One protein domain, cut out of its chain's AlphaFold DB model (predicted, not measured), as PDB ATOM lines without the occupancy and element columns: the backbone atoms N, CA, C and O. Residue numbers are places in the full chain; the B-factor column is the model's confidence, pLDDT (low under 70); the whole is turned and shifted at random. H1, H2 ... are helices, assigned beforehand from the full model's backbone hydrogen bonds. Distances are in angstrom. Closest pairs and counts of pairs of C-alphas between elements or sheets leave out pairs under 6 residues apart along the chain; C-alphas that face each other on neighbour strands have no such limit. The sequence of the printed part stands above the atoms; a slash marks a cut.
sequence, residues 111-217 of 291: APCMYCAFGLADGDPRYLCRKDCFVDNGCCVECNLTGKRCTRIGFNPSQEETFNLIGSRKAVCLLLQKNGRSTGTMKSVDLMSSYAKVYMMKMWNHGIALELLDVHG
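Overview. This is residues 111 to 217 of the 291 residues of an uncharacterized protein of Trichoderma harzianum (UniProt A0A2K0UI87). A long helical hairpin, H3 and H4, makes the length of the model, and a loop-rich head with two short helices sits over one side of it. The short H1 packs on a part of H4, and H2 lies farther out, beyond H1, among two long links; the last residues of H4, 211 to 217, stick out at one end. The printed part has 107 residues with four named helices, in the order H1, H2, H3, H4, and no named strand; the class is all helix. The whole is compact, with a radius of gyration of the C-alphas of 15.0 A, yet elongated in outline, its C-alphas spanning 52 by 27 by 21 A.

Along the chain. After residues 111 to 113, H1 runs from residue 114 to 121, with C-alpha 114 at (-27.102, 9.382, -24.430). H2 holds residues 141 to 145. H3, residues 159 to 179, is 29.5 A from first to last C-alpha and begins with C-alpha 159 at (-26.800, 18.984, -10.880). H4, residues 183 to 217, is the longest helix by residues and measures 50.8 A; C-alpha 217 is at (-51.035, 19.124, -26.380).

Arrangement. H3 and H4 touch and form a helical hairpin, running opposite ways at a shallow tilt of 29 degrees. Their closest C-alphas are those of Ser 168 and Met 192, 5.6 A apart, and H4 touches H3 with residues 185 to 199 alone. H4 touches H1 with residues 192 to 200 alone. The closest C-alphas of H1 and H4 are those of Ala 121 and Ser 193, 4.4 A apart. These two helices run opposite ways at a shallow tilt of 33 degrees, only just short of steep. H1 and H3 are apart, but only just, at 8.1 A between their closest C-alphas. H1 and H2 only just touch, with 3 pairs of C-alphas within 8 A, the closest being those of Tyr 115 and Cys 143 at 7.3 A. H2 is apart from H3 and from H4. In H1, H2, H3 and H4 every O i to N i+4 pair is within hydrogen-bond range.

Size, cuts and confidence. The two C-alphas farthest apart are those of Asn 179 and Gly 217, 53.0 A. The printed part has no cut. The links from H1 to H2, residues 122 to 140, and from H2 to H3, residues 146 to 158, are long, while that from H3 to H4 is tight, with 3 residues. The mean pLDDT of the printed part is 73.4, and 44 residues are under 70, among them residues 111 to 117 and 125 to 155. The mean pLDDT is 55 in H2 and 86 in H3.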
ATOM      1  N   ALA A 111     -24.288  17.871 -19.057       57.12
ATOM      2  CA  ALA A 111     -24.705  16.479 -18.894       57.12
ATOM      3  C   ALA A 111     -24.222  15.569 -20.054       57.12
ATOM      4  O   ALA A 111     -24.260  16.002 -21.214       57.12
ATOM      5  N   PRO A 112     -23.783  14.324 -19.794       61.16
ATOM      6  CA  PRO A 112     -23.311  13.426 -20.848       61.16
ATOM      7  C   PRO A 112     -24.417  13.120 -21.871       61.16
ATOM      8  O   PRO A 112     -25.585  12.964 -21.520       61.16
ATOM      9  N   CYS A 113     -24.055  13.041 -23.153       68.81
ATOM     10  CA  CYS A 113     -24.978  12.634 -24.214       68.81
ATOM     11  C   CYS A 113     -25.387  11.153 -24.049       68.81
ATOM     12  O   CYS A 113     -24.627  10.369 -23.474       68.81
ATOM     13  N   MET A 114     -26.562  10.754 -24.567       64.69
ATOM     14  CA  MET A 114     -27.102   9.382 -24.430       64.69
ATOM     15  C   MET A 114     -26.074   8.307 -24.794       64.69
ATOM     16  O   MET A 114     -25.909   7.333 -24.072       64.69
ATOM     17  N   TYR A 115     -25.339   8.516 -25.886       65.88
ATOM     18  CA  TYR A 115     -24.328   7.575 -26.362       65.88
ATOM     19  C   TYR A 115     -23.213   7.335 -25.334       65.88
ATOM     20  O   TYR A 115     -22.839   6.195 -25.072       65.88
ATOM     21  N   CYS A 116     -22.733   8.396 -24.687       67.94
ATOM     22  CA  CYS A 116     -21.736   8.267 -23.630       67.94
ATOM     23  C   CYS A 116     -22.331   7.659 -22.356       67.94
ATOM     24  O   CYS A 116     -21.628   6.946 -21.652       67.94
ATOM     25  N   ALA A 117     -23.609   7.913 -22.056       67.38
ATOM     26  CA  ALA A 117     -24.287   7.277 -20.928       67.38
ATOM     27  C   ALA A 117     -24.445   5.758 -21.134       67.38
ATOM     28  O   ALA A 117     -24.192   5.004 -20.200       67.38
ATOM     29  N   PHE A 118     -24.773   5.310 -22.354       70.44
ATOM     30  CA  PHE A 118     -24.817   3.886 -22.709       70.44
ATOM     31  C   PHE A 118     -23.442   3.230 -22.604       70.44
ATOM     32  O   PHE A 118     -23.301   2.229 -21.912       70.44
ATOM     33  N   GLY A 119     -22.413   3.846 -23.187       71.75
ATOM     34  CA  GLY A 119     -21.050   3.332 -23.078       71.75
ATOM     35  C   GLY A 119     -20.550   3.218 -21.631       71.75
ATOM     36  O   GLY A 119     -19.880   2.249 -21.277       71.75
ATOM     37  N   LEU A 120     -20.942   4.162 -20.765       67.44
ATOM     38  CA  LEU A 120     -20.675   4.086 -19.325       67.44
ATOM     39  C   LEU A 120     -21.482   2.990 -18.624       67.44
ATOM     40  O   LEU A 120     -20.974   2.377 -17.689       67.44
ATOM     41  N   ALA A 121     -22.723   2.746 -19.042       63.47
ATOM     42  CA  ALA A 121     -23.569   1.701 -18.474       63.47
ATOM     43  C   ALA A 121     -23.106   0.286 -18.842       63.47
ATOM     44  O   ALA A 121     -23.297  -0.633 -18.044       63.47
ATOM     45  N   ASP A 122     -22.456   0.137 -19.997       72.50
ATOM     46  CA  ASP A 122     -21.775  -1.091 -20.425       72.50
ATOM     47  C   ASP A 122     -20.422  -1.290 -19.714       72.50
ATOM     48  O   ASP A 122     -19.708  -2.261 -19.966       72.50
ATOM     49  N   GLY A 123     -20.054  -0.375 -18.811       67.31
ATOM     50  CA  GLY A 123     -18.833  -0.452 -18.023       67.31
ATOM     51  C   GLY A 123     -17.570  -0.079 -18.795       67.31
ATOM     52  O   GLY A 123     -16.477  -0.328 -18.289       67.31
ATOM     53  N   ASP A 124     -17.678   0.525 -19.988       71.88
ATOM     54  CA  ASP A 124     -16.519   1.038 -20.717       71.88
ATOM     55  C   ASP A 124     -16.280   2.524 -20.369       71.88
ATOM     56  O   ASP A 124     -16.952   3.433 -20.868       71.88
ATOM     57  N   PRO A 125     -15.282   2.825 -19.523       61.78
ATOM     58  CA  PRO A 125     -15.012   4.187 -19.066       61.78
ATOM     59  C   PRO A 125     -14.404   5.074 -20.162       61.78
ATOM     60  O   PRO A 125     -14.308   6.300 -19.986       61.78
ATOM     61  N   ARG A 126     -13.990   4.475 -21.291       63.94
ATOM     62  CA  ARG A 126     -13.352   5.167 -22.417       63.94
ATOM     63  C   ARG A 126     -14.328   6.009 -23.232       63.94
ATOM     64  O   ARG A 126     -13.853   6.902 -23.923       63.94
ATOM     65  N   TYR A 127     -15.643   5.791 -23.111       63.00
ATOM     66  CA  TYR A 127     -16.666   6.613 -23.769       63.00
ATOM     67  C   TYR A 127     -16.649   8.044 -23.233       63.00
ATOM     68  O   TYR A 127     -17.244   8.367 -22.205       63.00
ATOM     69  N   LEU A 128     -15.880   8.918 -23.874       56.88
ATOM     70  CA  LEU A 128     -15.641  10.300 -23.492       56.88
ATOM     71  C   LEU A 128     -16.635  11.214 -24.197       56.88
ATOM     72  O   LEU A 128     -16.394  11.687 -25.305       56.88
ATOM     73  N   CYS A 129     -17.660  11.633 -23.447       54.53
ATOM     74  CA  CYS A 129     -18.334  12.898 -23.724       54.53
ATOM     75  C   CYS A 129     -17.328  14.044 -23.509       54.53
ATOM     76  O   CYS A 129     -17.320  14.677 -22.455       54.53
ATOM     77  N   ARG A 130     -16.415  14.268 -24.463       51.19
ATOM     78  CA  ARG A 130     -15.504  15.414 -24.442       51.19
ATOM     79  C   ARG A 130     -16.337  16.663 -24.679       51.19
ATOM     80  O   ARG A 130     -16.890  16.850 -25.764       51.19
ATOM     81  N   LYS A 131     -16.447  17.470 -23.627       48.81
ATOM     82  CA  LYS A 131     -17.096  18.779 -23.632       48.81
ATOM     83  C   LYS A 131     -16.304  19.780 -24.486       48.81
ATOM     84  O   LYS A 131     -16.894  20.586 -25.190       48.81
ATOM     85  N   ASP A 132     -14.981  19.631 -24.513       38.44
ATOM     86  CA  ASP A 132     -14.004  20.537 -25.146       38.44
ATOM     87  C   ASP A 132     -14.075  20.584 -26.683       38.44
ATOM     88  O   ASP A 132     -13.230  21.172 -27.350       38.44
ATOM     89  N   CYS A 133     -15.049  19.903 -27.276       38.34
ATOM     90  CA  CYS A 133     -15.172  19.729 -28.715       38.34
ATOM     91  C   CYS A 133     -16.649  19.707 -29.129       38.34
ATOM     92  O   CYS A 133     -17.047  18.977 -30.045       38.34
ATOM     93  N   PHE A 134     -17.480  20.490 -28.441       39.72
ATOM     94  CA  PHE A 134     -18.710  20.945 -29.064       39.72
ATOM     95  C   PHE A 134     -18.319  21.788 -30.277       39.72
ATOM     96  O   PHE A 134     -17.856  22.914 -30.152       39.72
ATOM     97  N   VAL A 135     -18.485  21.215 -31.465       45.84
ATOM     98  CA  VAL A 135     -18.666  22.009 -32.684       45.84
ATOM     99  C   VAL A 135     -19.972  22.795 -32.498       45.84
ATOM    100  O   VAL A 135     -20.843  22.308 -31.771       45.84
ATOM    101  N   ASP A 136     -20.131  23.946 -33.157       49.88
ATOM    102  CA  ASP A 136     -21.239  24.927 -33.044       49.88
ATOM    103  C   ASP A 136     -22.680  24.351 -32.984       49.88
ATOM    104  O   ASP A 136     -23.633  25.037 -32.625       49.88
ATOM    105  N   ASN A 137     -22.848  23.059 -33.269       53.72
ATOM    106  CA  ASN A 137     -24.095  22.303 -33.285       53.72
ATOM    107  C   ASN A 137     -24.445  21.584 -31.958       53.72
ATOM    108  O   ASN A 137     -25.393  20.797 -31.930       53.72
ATOM    109  N   GLY A 138     -23.677  21.761 -30.872       55.88
ATOM    110  CA  GLY A 138     -24.017  21.227 -29.538       55.88
ATOM    111  C   GLY A 138     -23.922  19.697 -29.378       55.88
ATOM    112  O   GLY A 138     -24.478  19.126 -28.437       55.88
ATOM    113  N   CYS A 139     -23.222  19.008 -30.287       53.62
ATOM    114  CA  CYS A 139     -23.016  17.558 -30.233       53.62
ATOM    115  C   CYS A 139     -21.675  17.183 -29.576       53.62
ATOM    116  O   CYS A 139     -20.658  17.811 -29.853       53.62
ATOM    117  N   CYS A 140     -21.666  16.141 -28.734       64.56
ATOM    118  CA  CYS A 140     -20.435  15.569 -28.174       64.56
ATOM    119  C   CYS A 140     -19.546  14.973 -29.295       64.56
ATOM    120  O   CYS A 140     -20.061  14.572 -30.341       64.56
ATOM    121  N   VAL A 141     -18.224  14.886 -29.085       48.91
ATOM    122  CA  VAL A 141     -17.250  14.374 -30.085       48.91
ATOM    123  C   VAL A 141     -17.652  13.037 -30.667       48.91
ATOM    124  O   VAL A 141     -17.616  12.858 -31.876       48.91
ATOM    125  N   GLU A 142     -18.057  12.102 -29.816       56.12
ATOM    126  CA  GLU A 142     -18.427  10.755 -30.245       56.12
ATOM    127  C   GLU A 142     -19.700  10.763 -31.098       56.12
ATOM    128  O   GLU A 142     -19.778  10.040 -32.087       56.12
ATOM    129  N   CYS A 143     -20.659  11.645 -30.809       61.38
ATOM    130  CA  CYS A 143     -21.814  11.874 -31.678       61.38
ATOM    131  C   CYS A 143     -21.394  12.447 -33.042       61.38
ATOM    132  O   CYS A 143     -21.840  11.947 -34.072       61.38
ATOM    133  N   ASN A 144     -20.476  13.419 -33.075       54.50
ATOM    134  CA  ASN A 144     -19.949  13.956 -34.335       54.50
ATOM    135  C   ASN A 144     -19.165  12.906 -35.142       54.50
ATOM    136  O   ASN A 144     -19.411  12.752 -36.335       54.50
ATOM    137  N   LEU A 145     -18.274  12.144 -34.499       52.28
ATOM    138  CA  LEU A 145     -17.477  11.094 -35.145       52.28
ATOM    139  C   LEU A 145     -18.344   9.948 -35.679       52.28
ATOM    140  O   LEU A 145     -18.039   9.379 -36.722       52.28
ATOM    141  N   THR A 146     -19.435   9.616 -34.987       55.19
ATOM    142  CA  THR A 146     -20.381   8.580 -35.430       55.19
ATOM    143  C   THR A 146     -21.443   9.102 -36.401       55.19
ATOM    144  O   THR A 146     -22.272   8.318 -36.866       55.19
ATOM    145  N   GLY A 147     -21.455  10.406 -36.707       58.56
ATOM    146  CA  GLY A 147     -22.485  11.043 -37.533       58.56
ATOM    147  C   GLY A 147     -23.887  11.027 -36.906       58.56
ATOM    148  O   GLY A 147     -24.882  11.195 -37.610       58.56
ATOM    149  N   LYS A 148     -23.996  10.800 -35.591       55.38
ATOM    150  CA  LYS A 148     -25.268  10.747 -34.861       55.38
ATOM    151  C   LYS A 148     -25.532  12.087 -34.185       55.38
ATOM    152  O   LYS A 148     -24.660  12.635 -33.520       55.38
ATOM    153  N   ARG A 149     -26.755  12.616 -34.295       54.72
ATOM    154  CA  ARG A 149     -27.136  13.818 -33.536       54.72
ATOM    155  C   ARG A 149     -27.153  13.506 -32.042       54.72
ATOM    156  O   ARG A 149     -27.697  12.488 -31.624       54.72
ATOM    157  N   CYS A 150     -26.571  14.399 -31.251       61.06
ATOM    158  CA  CYS A 150     -26.623  14.328 -29.800       61.06
ATOM    159  C   CYS A 150     -28.072  14.507 -29.345       61.06
ATOM    160  O   CYS A 150     -28.622  15.606 -29.380       61.06
ATOM    161  N   THR A 151     -28.711  13.421 -28.927       55.91
ATOM    162  CA  THR A 151     -30.056  13.440 -28.350       55.91
ATOM    163  C   THR A 151     -29.984  13.892 -26.894       55.91
ATOM    164  O   THR A 151     -30.276  13.130 -25.978       55.91
ATOM    165  N   ARG A 152     -29.590  15.148 -26.658       56.91
ATOM    166  CA  ARG A 152     -30.060  15.880 -25.476       56.91
ATOM    167  C   ARG A 152     -31.470  16.371 -25.791       56.91
ATOM    168  O   ARG A 152     -31.671  17.536 -26.116       56.91
ATOM    169  N   ILE A 153     -32.455  15.479 -25.787       53.41
ATOM    170  CA  ILE A 153     -33.849  15.912 -25.925       53.41
ATOM    171  C   ILE A 153     -34.273  16.453 -24.563       53.41
ATOM    172  O   ILE A 153     -34.667  15.674 -23.705       53.41
ATOM    173  N   GLY A 154     -34.097  17.760 -24.338       56.53
ATOM    174  CA  GLY A 154     -34.709  18.525 -23.236       56.53
ATOM    175  C   GLY A 154     -34.406  18.078 -21.798       56.53
ATOM    176  O   GLY A 154     -34.876  18.710 -20.859       56.53
ATOM    177  N   PHE A 155     -33.636  17.010 -21.600       60.66
ATOM    178  CA  PHE A 155     -33.368  16.452 -20.288       60.66
ATOM    179  C   PHE A 155     -32.283  17.264 -19.587       60.66
ATOM    180  O   PHE A 155     -31.102  17.182 -19.931       60.66
ATOM    181  N   ASN A 156     -32.711  18.035 -18.591       73.69
ATOM    182  CA  ASN A 156     -31.842  18.667 -17.612       73.69
ATOM    183  C   ASN A 156     -31.802  17.775 -16.366       73.69
ATOM    184  O   ASN A 156     -32.678  17.906 -15.506       73.69
ATOM    185  N   PRO A 157     -30.840  16.839 -16.261       74.50
ATOM    186  CA  PRO A 157     -30.652  16.096 -15.020       74.50
ATOM    187  C   PRO A 157     -30.375  17.054 -13.865       74.50
ATOM    188  O   PRO A 157     -29.882  18.169 -14.071       74.50
ATOM    189  N   SER A 158     -30.631  16.602 -12.637       82.88
ATOM    190  CA  SER A 158     -30.215  17.384 -11.478       82.88
ATOM    191  C   SER A 158     -28.694  17.581 -11.507       82.88
ATOM    192  O   SER A 158     -27.934  16.738 -12.012       82.88
ATOM    193  N   GLN A 159     -28.235  18.719 -10.981       78.56
ATOM    194  CA  GLN A 159     -26.800  18.984 -10.880       78.56
ATOM    195  C   GLN A 159     -26.113  17.860 -10.101       78.56
ATOM    196  O   GLN A 159     -25.108  17.332 -10.562       78.56
ATOM    197  N   GLU A 160     -26.701  17.428  -8.986       84.44
ATOM    198  CA  GLU A 160     -26.172  16.364  -8.132       84.44
ATOM    199  C   GLU A 160     -25.981  15.030  -8.872       84.44
ATOM    200  O   GLU A 160     -24.921  14.417  -8.778       84.44
ATOM    201  N   GLU A 161     -26.956  14.588  -9.671       80.25
ATOM    202  CA  GLU A 161     -26.828  13.357 -10.468       80.25
ATOM    203  C   GLU A 161     -25.705  13.454 -11.493       80.25
ATOM    204  O   GLU A 161     -24.947  12.504 -11.700       80.25
ATOM    205  N   THR A 162     -25.589  14.626 -12.112       78.75
ATOM    206  CA  THR A 162     -24.541  14.911 -13.087       78.75
ATOM    207  C   THR A 162     -23.169  14.897 -12.416       78.75
ATOM    208  O   THR A 162     -22.243  14.268 -12.930       78.75
ATOM    209  N   PHE A 163     -23.044  15.516 -11.239       80.62
ATOM    210  CA  PHE A 163     -21.828  15.503 -10.428       80.62
ATOM    211  C   PHE A 163     -21.446  14.092  -9.991       80.62
ATOM    212  O   PHE A 163     -20.288  13.709 -10.151       80.62
ATOM    213  N   ASN A 164     -22.403  13.303  -9.504       84.44
ATOM    214  CA  ASN A 164     -22.159  11.933  -9.065       84.44
ATOM    215  C   ASN A 164     -21.679  11.065 -10.230       84.44
ATOM    216  O   ASN A 164     -20.649  10.405 -10.120       84.44
ATOM    217  N   LEU A 165     -22.347  11.126 -11.385       84.00
ATOM    218  CA  LEU A 165     -21.968  10.325 -12.545       84.00
ATOM    219  C   LEU A 165     -20.588  10.717 -13.100       84.00
ATOM    220  O   LEU A 165     -19.745   9.848 -13.336       84.00
ATOM    221  N   ILE A 166     -20.324  12.017 -13.280       81.38
ATOM    222  CA  ILE A 166     -19.034  12.514 -13.790       81.38
ATOM    223  C   ILE A 166     -17.910  12.256 -12.774       81.38
ATOM    224  O   ILE A 166     -16.812  11.840 -13.155       81.38
ATOM    225  N   GLY A 167     -18.183  12.461 -11.486       85.88
ATOM    226  CA  GLY A 167     -17.249  12.227 -10.389       85.88
ATOM    227  C   GLY A 167     -16.862  10.756 -10.266       85.88
ATOM    228  O   GLY A 167     -15.673  10.431 -10.321       85.88
ATOM    229  N   SER A 168     -17.849   9.856 -10.184       87.12
ATOM    230  CA  SER A 168     -17.626   8.404 -10.142       87.12
ATOM    231  C   SER A 168     -16.852   7.926 -11.361       87.12
ATOM    232  O   SER A 168     -15.902   7.159 -11.230       87.12
ATOM    233  N   ARG A 169     -17.187   8.438 -12.546       85.88
ATOM    234  CA  ARG A 169     -16.460   8.119 -13.769       85.88
ATOM    235  C   ARG A 169     -14.987   8.525 -13.696       85.88
ATOM    236  O   ARG A 169     -14.116   7.715 -14.006       85.88
ATOM    237  N   LYS A 170     -14.690   9.769 -13.303       85.44
ATOM    238  CA  LYS A 170     -13.305  10.256 -13.193       85.44
ATOM    239  C   LYS A 170     -12.509   9.413 -12.196       85.44
ATOM    240  O   LYS A 170     -11.369   9.051 -12.483       85.44
ATOM    241  N   ALA A 171     -13.123   9.053 -11.070       88.12
ATOM    242  CA  ALA A 171     -12.522   8.167 -10.079       88.12
ATOM    243  C   ALA A 171     -12.217   6.774 -10.659       88.12
ATOM    244  O   ALA A 171     -11.103   6.281 -10.498       88.12
ATOM    245  N   VAL A 172     -13.156   6.171 -11.394       89.31
ATOM    246  CA  VAL A 172     -12.969   4.864 -12.049       89.31
ATOM    247  C   VAL A 172     -11.845   4.897 -13.084       89.31
ATOM    248  O   VAL A 172     -11.001   4.002 -13.087       89.31
ATOM    249  N   CYS A 173     -11.775   5.936 -13.922       83.38
ATOM    250  CA  CYS A 173     -10.683   6.095 -14.887       83.38
ATOM    251  C   CYS A 173      -9.315   6.137 -14.194       83.38
ATOM    252  O   CYS A 173      -8.389   5.450 -14.624       83.38
ATOM    253  N   LEU A 174      -9.194   6.906 -13.106       87.69
ATOM    254  CA  LEU A 174      -7.953   6.999 -12.333       87.69
ATOM    255  C   LEU A 174      -7.593   5.662 -11.667       87.69
ATOM    256  O   LEU A 174      -6.429   5.269 -11.677       87.69
ATOM    257  N   LEU A 175      -8.579   4.939 -11.129       91.00
ATOM    258  CA  LEU A 175      -8.365   3.613 -10.542       91.00
ATOM    259  C   LEU A 175      -7.912   2.587 -11.583       91.00
ATOM    260  O   LEU A 175      -7.026   1.789 -11.295       91.00
ATOM    261  N   LEU A 176      -8.469   2.620 -12.795       89.44
ATOM    262  CA  LEU A 176      -8.033   1.748 -13.888       89.44
ATOM    263  C   LEU A 176      -6.620   2.072 -14.358       89.44
ATOM    264  O   LEU A 176      -5.849   1.153 -14.615       89.44
ATOM    265  N   GLN A 177      -6.262   3.354 -14.437       89.12
ATOM    266  CA  GLN A 177      -4.906   3.771 -14.796       89.12
ATOM    267  C   GLN A 177      -3.880   3.358 -13.736       89.12
ATOM    268  O   GLN A 177      -2.802   2.890 -14.085       89.12
ATOM    269  N   LYS A 178      -4.212   3.520 -12.449       95.56
ATOM    270  CA  LYS A 178      -3.280   3.267 -11.342       95.56
ATOM    271  C   LYS A 178      -3.180   1.788 -10.965       95.56
ATOM    272  O   LYS A 178      -2.087   1.291 -10.728       95.56
ATOM    273  N   ASN A 179      -4.317   1.104 -10.878       95.44
ATOM    274  CA  ASN A 179      -4.421  -0.235 -10.293       95.44
ATOM    275  C   ASN A 179      -4.779  -1.309 -11.333       95.44
ATOM    276  O   ASN A 179      -4.987  -2.468 -10.971       95.44
ATOM    277  N   GLY A 180      -4.934  -0.939 -12.608       92.94
ATOM    278  CA  GLY A 180      -5.443  -1.841 -13.635       92.94
ATOM    279  C   GLY A 180      -6.844  -2.370 -13.304       92.94
ATOM    280  O   GLY A 180      -7.634  -1.739 -12.593       92.94
ATOM    281  N   ARG A 181      -7.152  -3.570 -13.801       94.81
ATOM    282  CA  ARG A 181      -8.430  -4.273 -13.581       94.81
ATOM    283  C   ARG A 181      -8.449  -5.064 -12.269       94.81
ATOM    284  O   ARG A 181      -8.817  -6.233 -12.245       94.81
ATOM    285  N   SER A 182      -8.029  -4.439 -11.173       97.00
ATOM    286  CA  SER A 182      -8.130  -5.059  -9.849       97.00
ATOM    287  C   SER A 182      -9.596  -5.277  -9.443       97.00
ATOM    288  O   SER A 182     -10.481  -4.535  -9.877       97.00
ATOM    289  N   THR A 183      -9.865  -6.233  -8.550       96.69
ATOM    290  CA  THR A 183     -11.217  -6.488  -8.016       96.69
ATOM    291  C   THR A 183     -11.845  -5.230  -7.402       96.69
ATOM    292  O   THR A 183     -13.034  -4.979  -7.580       96.69
ATOM    293  N   GLY A 184     -11.051  -4.397  -6.718       95.00
ATOM    294  CA  GLY A 184     -11.522  -3.121  -6.166       95.00
ATOM    295  C   GLY A 184     -11.861  -2.088  -7.247       95.00
ATOM    296  O   GLY A 184     -12.867  -1.383  -7.147       95.00
ATOM    297  N   THR A 185     -11.061  -2.038  -8.316       93.75
ATOM    298  CA  THR A 185     -11.344  -1.188  -9.478       93.75
ATOM    299  C   THR A 185     -12.644  -1.609 -10.161       93.75
ATOM    300  O   THR A 185     -13.482  -0.757 -10.441       93.75
ATOM    301  N   MET A 186     -12.852  -2.911 -10.372       94.88
ATOM    302  CA  MET A 186     -14.059  -3.423 -11.027       94.88
ATOM    303  C   MET A 186     -15.327  -3.150 -10.211       94.88
ATOM    304  O   MET A 186     -16.301  -2.671 -10.775       94.88
ATOM    305  N   LYS A 187     -15.289  -3.275  -8.875       95.44
ATOM    306  CA  LYS A 187     -16.410  -2.838  -8.014       95.44
ATOM    307  C   LYS A 187     -16.764  -1.358  -8.202       95.44
ATOM    308  O   LYS A 187     -17.928  -0.974  -8.120       95.44
ATOM    309  N   SER A 188     -15.762  -0.517  -8.459       92.56
ATOM    310  CA  SER A 188     -15.981   0.908  -8.738       92.56
ATOM    311  C   SER A 188     -16.601   1.124 -10.126       92.56
ATOM    312  O   SER A 188     -17.462   1.990 -10.275       92.56
ATOM    313  N   VAL A 189     -16.206   0.322 -11.126       90.81
ATOM    314  CA  VAL A 189     -16.837   0.292 -12.460       90.81
ATOM    315  C   VAL A 189     -18.307  -0.121 -12.347       90.81
ATOM    316  O   VAL A 189     -19.164   0.542 -12.930       90.81
ATOM    317  N   ASP A 190     -18.617  -1.150 -11.558       91.94
ATOM    318  CA  ASP A 190     -19.991  -1.619 -11.340       91.94
ATOM    319  C   ASP A 190     -20.856  -0.532 -10.689       91.94
ATOM    320  O   ASP A 190     -21.973  -0.255 -11.139       91.94
ATOM    321  N   LEU A 191     -20.315   0.155  -9.675       90.88
ATOM    322  CA  LEU A 191     -20.993   1.271  -9.016       90.88
ATOM    323  C   LEU A 191     -21.261   2.429  -9.989       90.88
ATOM    324  O   LEU A 191     -22.392   2.906 -10.078       90.88
ATOM    325  N   MET A 192     -20.260   2.848 -10.767       91.44
ATOM    326  CA  MET A 192     -20.430   3.862 -11.816       91.44
ATOM    327  C   MET A 192     -21.503   3.443 -12.833       91.44
ATOM    328  O   MET A 192     -22.361   4.252 -13.190       91.44
ATOM    329  N   SER A 193     -21.497   2.179 -13.256       87.81
ATOM    330  CA  SER A 193     -22.479   1.633 -14.200       87.81
ATOM    331  C   SER A 193     -23.898   1.665 -13.620       87.81
ATOM    332  O   SER A 193     -24.856   1.968 -14.330       87.81
ATOM    333  N   SER A 194     -24.056   1.420 -12.313       88.50
ATOM    334  CA  SER A 194     -25.348   1.547 -11.626       88.50
ATOM    335  C   SER A 194     -25.879   2.988 -11.640       88.50
ATOM    336  O   SER A 194     -27.050   3.203 -11.963       88.50
ATOM    337  N   TYR A 195     -25.016   3.986 -11.410       86.31
ATOM    338  CA  TYR A 195     -25.397   5.398 -11.514       86.31
ATOM    339  C   TYR A 195     -25.779   5.775 -12.947       86.31
ATOM    340  O   TYR A 195     -26.780   6.464 -13.150       86.31
ATOM    341  N   ALA A 196     -25.039   5.277 -13.942       84.62
ATOM    342  CA  ALA A 196     -25.351   5.496 -15.352       84.62
ATOM    343  C   ALA A 196     -26.739   4.939 -15.722       84.62
ATOM    344  O   ALA A 196     -27.516   5.616 -16.393       84.62
ATOM    345  N   LYS A 197     -27.103   3.748 -15.225       85.75
ATOM    346  CA  LYS A 197     -28.434   3.150 -15.438       85.75
ATOM    347  C   LYS A 197     -29.555   3.995 -14.833       85.75
ATOM    348  O   LYS A 197     -30.545   4.258 -15.512       85.75
ATOM    349  N   VAL A 198     -29.399   4.457 -13.590       87.31
ATOM    350  CA  VAL A 198     -30.391   5.335 -12.937       87.31
ATOM    351  C   VAL A 198     -30.565   6.634 -13.724       87.31
ATOM    352  O   VAL A 198     -31.693   7.063 -13.968       87.31
ATOM    353  N   TYR A 199     -29.457   7.226 -14.169       85.44
ATOM    354  CA  TYR A 199     -29.457   8.423 -15.002       85.44
ATOM    355  C   TYR A 199     -30.215   8.212 -16.324       85.44
ATOM    356  O   TYR A 199     -31.087   9.009 -16.673       85.44
ATOM    357  N   MET A 200     -29.952   7.105 -17.029       82.31
ATOM    358  CA  MET A 200     -30.653   6.768 -18.274       82.31
ATOM    359  C   MET A 200     -32.148   6.523 -18.059       82.31
ATOM    360  O   MET A 200     -32.954   7.020 -18.839       82.31
ATOM    361  N   MET A 201     -32.539   5.830 -16.987       86.12
ATOM    362  CA  MET A 201     -33.955   5.615 -16.660       86.12
ATOM    363  C   MET A 201     -34.689   6.933 -16.398       86.12
ATOM    364  O   MET A 201     -35.811   7.116 -16.864       86.12
ATOM    365  N   LYS A 202     -34.061   7.884 -15.694       84.31
ATOM    366  CA  LYS A 202     -34.646   9.216 -15.471       84.31
ATOM    367  C   LYS A 202     -34.791   9.998 -16.769       84.31
ATOM    368  O   LYS A 202     -35.846  10.579 -17.007       84.31
ATOM    369  N   MET A 203     -33.765   9.961 -17.617       81.38
ATOM    370  CA  MET A 203     -33.809  10.577 -18.941       81.38
ATOM    371  C   MET A 203     -34.936   9.995 -19.795       81.38
ATOM    372  O   MET A 203     -35.705  10.746 -20.387       81.38
ATOM    373  N   TRP A 204     -35.060   8.667 -19.814       83.25
ATOM    374  CA  TRP A 204     -36.095   7.950 -20.551       83.25
ATOM    375  C   TRP A 204     -37.499   8.315 -20.064       83.25
ATOM    376  O   TRP A 204     -38.356   8.685 -20.861       83.25
ATOM    377  N   ASN A 205     -37.713   8.307 -18.746       85.19
ATOM    378  CA  ASN A 205     -38.986   8.706 -18.147       85.19
ATOM    379  C   ASN A 205     -39.350  10.159 -18.485       85.19
ATOM    380  O   ASN A 205     -40.520  10.463 -18.712       85.19
ATOM    381  N   HIS A 206     -38.362  11.055 -18.554       80.94
ATOM    382  CA  HIS A 206     -38.590  12.443 -18.946       80.94
ATOM    383  C   HIS A 206     -38.909  12.582 -20.441       80.94
ATOM    384  O   HIS A 206     -39.806  13.337 -20.808       80.94
ATOM    385  N   GLY A 207     -38.227  11.815 -21.298       77.75
ATOM    386  CA  GLY A 207     -38.511  11.754 -22.733       77.75
ATOM    387  C   GLY A 207     -39.934  11.276 -23.020       77.75
ATOM    388  O   GLY A 207     -40.668  11.953 -23.735       77.75
ATOM    389  N   ILE A 208     -40.360  10.179 -22.382       77.94
ATOM    390  CA  ILE A 208     -41.739   9.674 -22.488       77.94
ATOM    391  C   ILE A 208     -42.749  10.729 -22.026       77.94
ATOM    392  O   ILE A 208     -43.768  10.930 -22.681       77.94
ATOM    393  N   ALA A 209     -42.483  11.422 -20.914       72.62
ATOM    394  CA  ALA A 209     -43.385  12.460 -20.418       72.62
ATOM    395  C   ALA A 209     -43.565  13.606 -21.431       72.62
ATOM    396  O   ALA A 209     -44.681  14.090 -21.613       72.62
ATOM    397  N   LEU A 210     -42.495  14.013 -22.120       74.38
ATOM    398  CA  LEU A 210     -42.557  15.044 -23.159       74.38
ATOM    399  C   LEU A 210     -43.313  14.569 -24.407       74.38
ATOM    400  O   LEU A 210     -44.113  15.330 -24.945       74.38
ATOM    401  N   GLU A 211     -43.120  13.321 -24.840       73.44
ATOM    402  CA  GLU A 211     -43.882  12.752 -25.961       73.44
ATOM    403  C   GLU A 211     -45.378  12.641 -25.634       73.44
ATOM    404  O   GLU A 211     -46.219  13.013 -26.453       73.44
ATOM    405  N   LEU A 212     -45.731  12.211 -24.418       69.56
ATOM    406  CA  LEU A 212     -47.123  12.181 -23.961       69.56
ATOM    407  C   LEU A 212     -47.741  13.588 -23.939       69.56
ATOM    408  O   LEU A 212     -48.883  13.765 -24.367       69.56
ATOM    409  N   LEU A 213     -46.993  14.598 -23.489       71.75
ATOM    410  CA  LEU A 213     -47.448  15.989 -23.516       71.75
ATOM    411  C   LEU A 213     -47.628  16.524 -24.943       71.75
ATOM    412  O   LEU A 213     -48.558  17.293 -25.163       71.75
ATOM    413  N   ASP A 214     -46.811  16.113 -25.913       75.50
ATOM    414  CA  ASP A 214     -46.967  16.532 -27.315       75.50
ATOM    415  C   ASP A 214     -48.207  15.894 -27.969       75.50
ATOM    416  O   ASP A 214     -48.993  16.567 -28.644       75.50
ATOM    417  N   VAL A 215     -48.460  14.611 -27.683       75.19
ATOM    418  CA  VAL A 215     -49.652  13.897 -28.173       75.19
ATOM    419  C   VAL A 215     -50.938  14.483 -27.579       75.19
ATOM    420  O   VAL A 215     -51.929  14.655 -28.295       75.19
ATOM    421  N   HIS A 216     -50.929  14.855 -26.294       67.31
ATOM    422  CA  HIS A 216     -52.084  15.457 -25.624       67.31
ATOM    423  C   HIS A 216     -52.171  16.986 -25.780       67.31
ATOM    424  O   HIS A 216     -53.255  17.548 -25.641       67.31
ATOM    425  N   GLY A 217     -51.089  17.673 -26.146       58.00
ATOM    426  CA  GLY A 217     -51.035  19.124 -26.380       58.00
ATOM    427  C   GLY A 217     -51.793  19.588 -27.627       58.00
ATOM    428  O   GLY A 217     -52.092  20.771 -27.777       58.00
TER     429      GLY A 217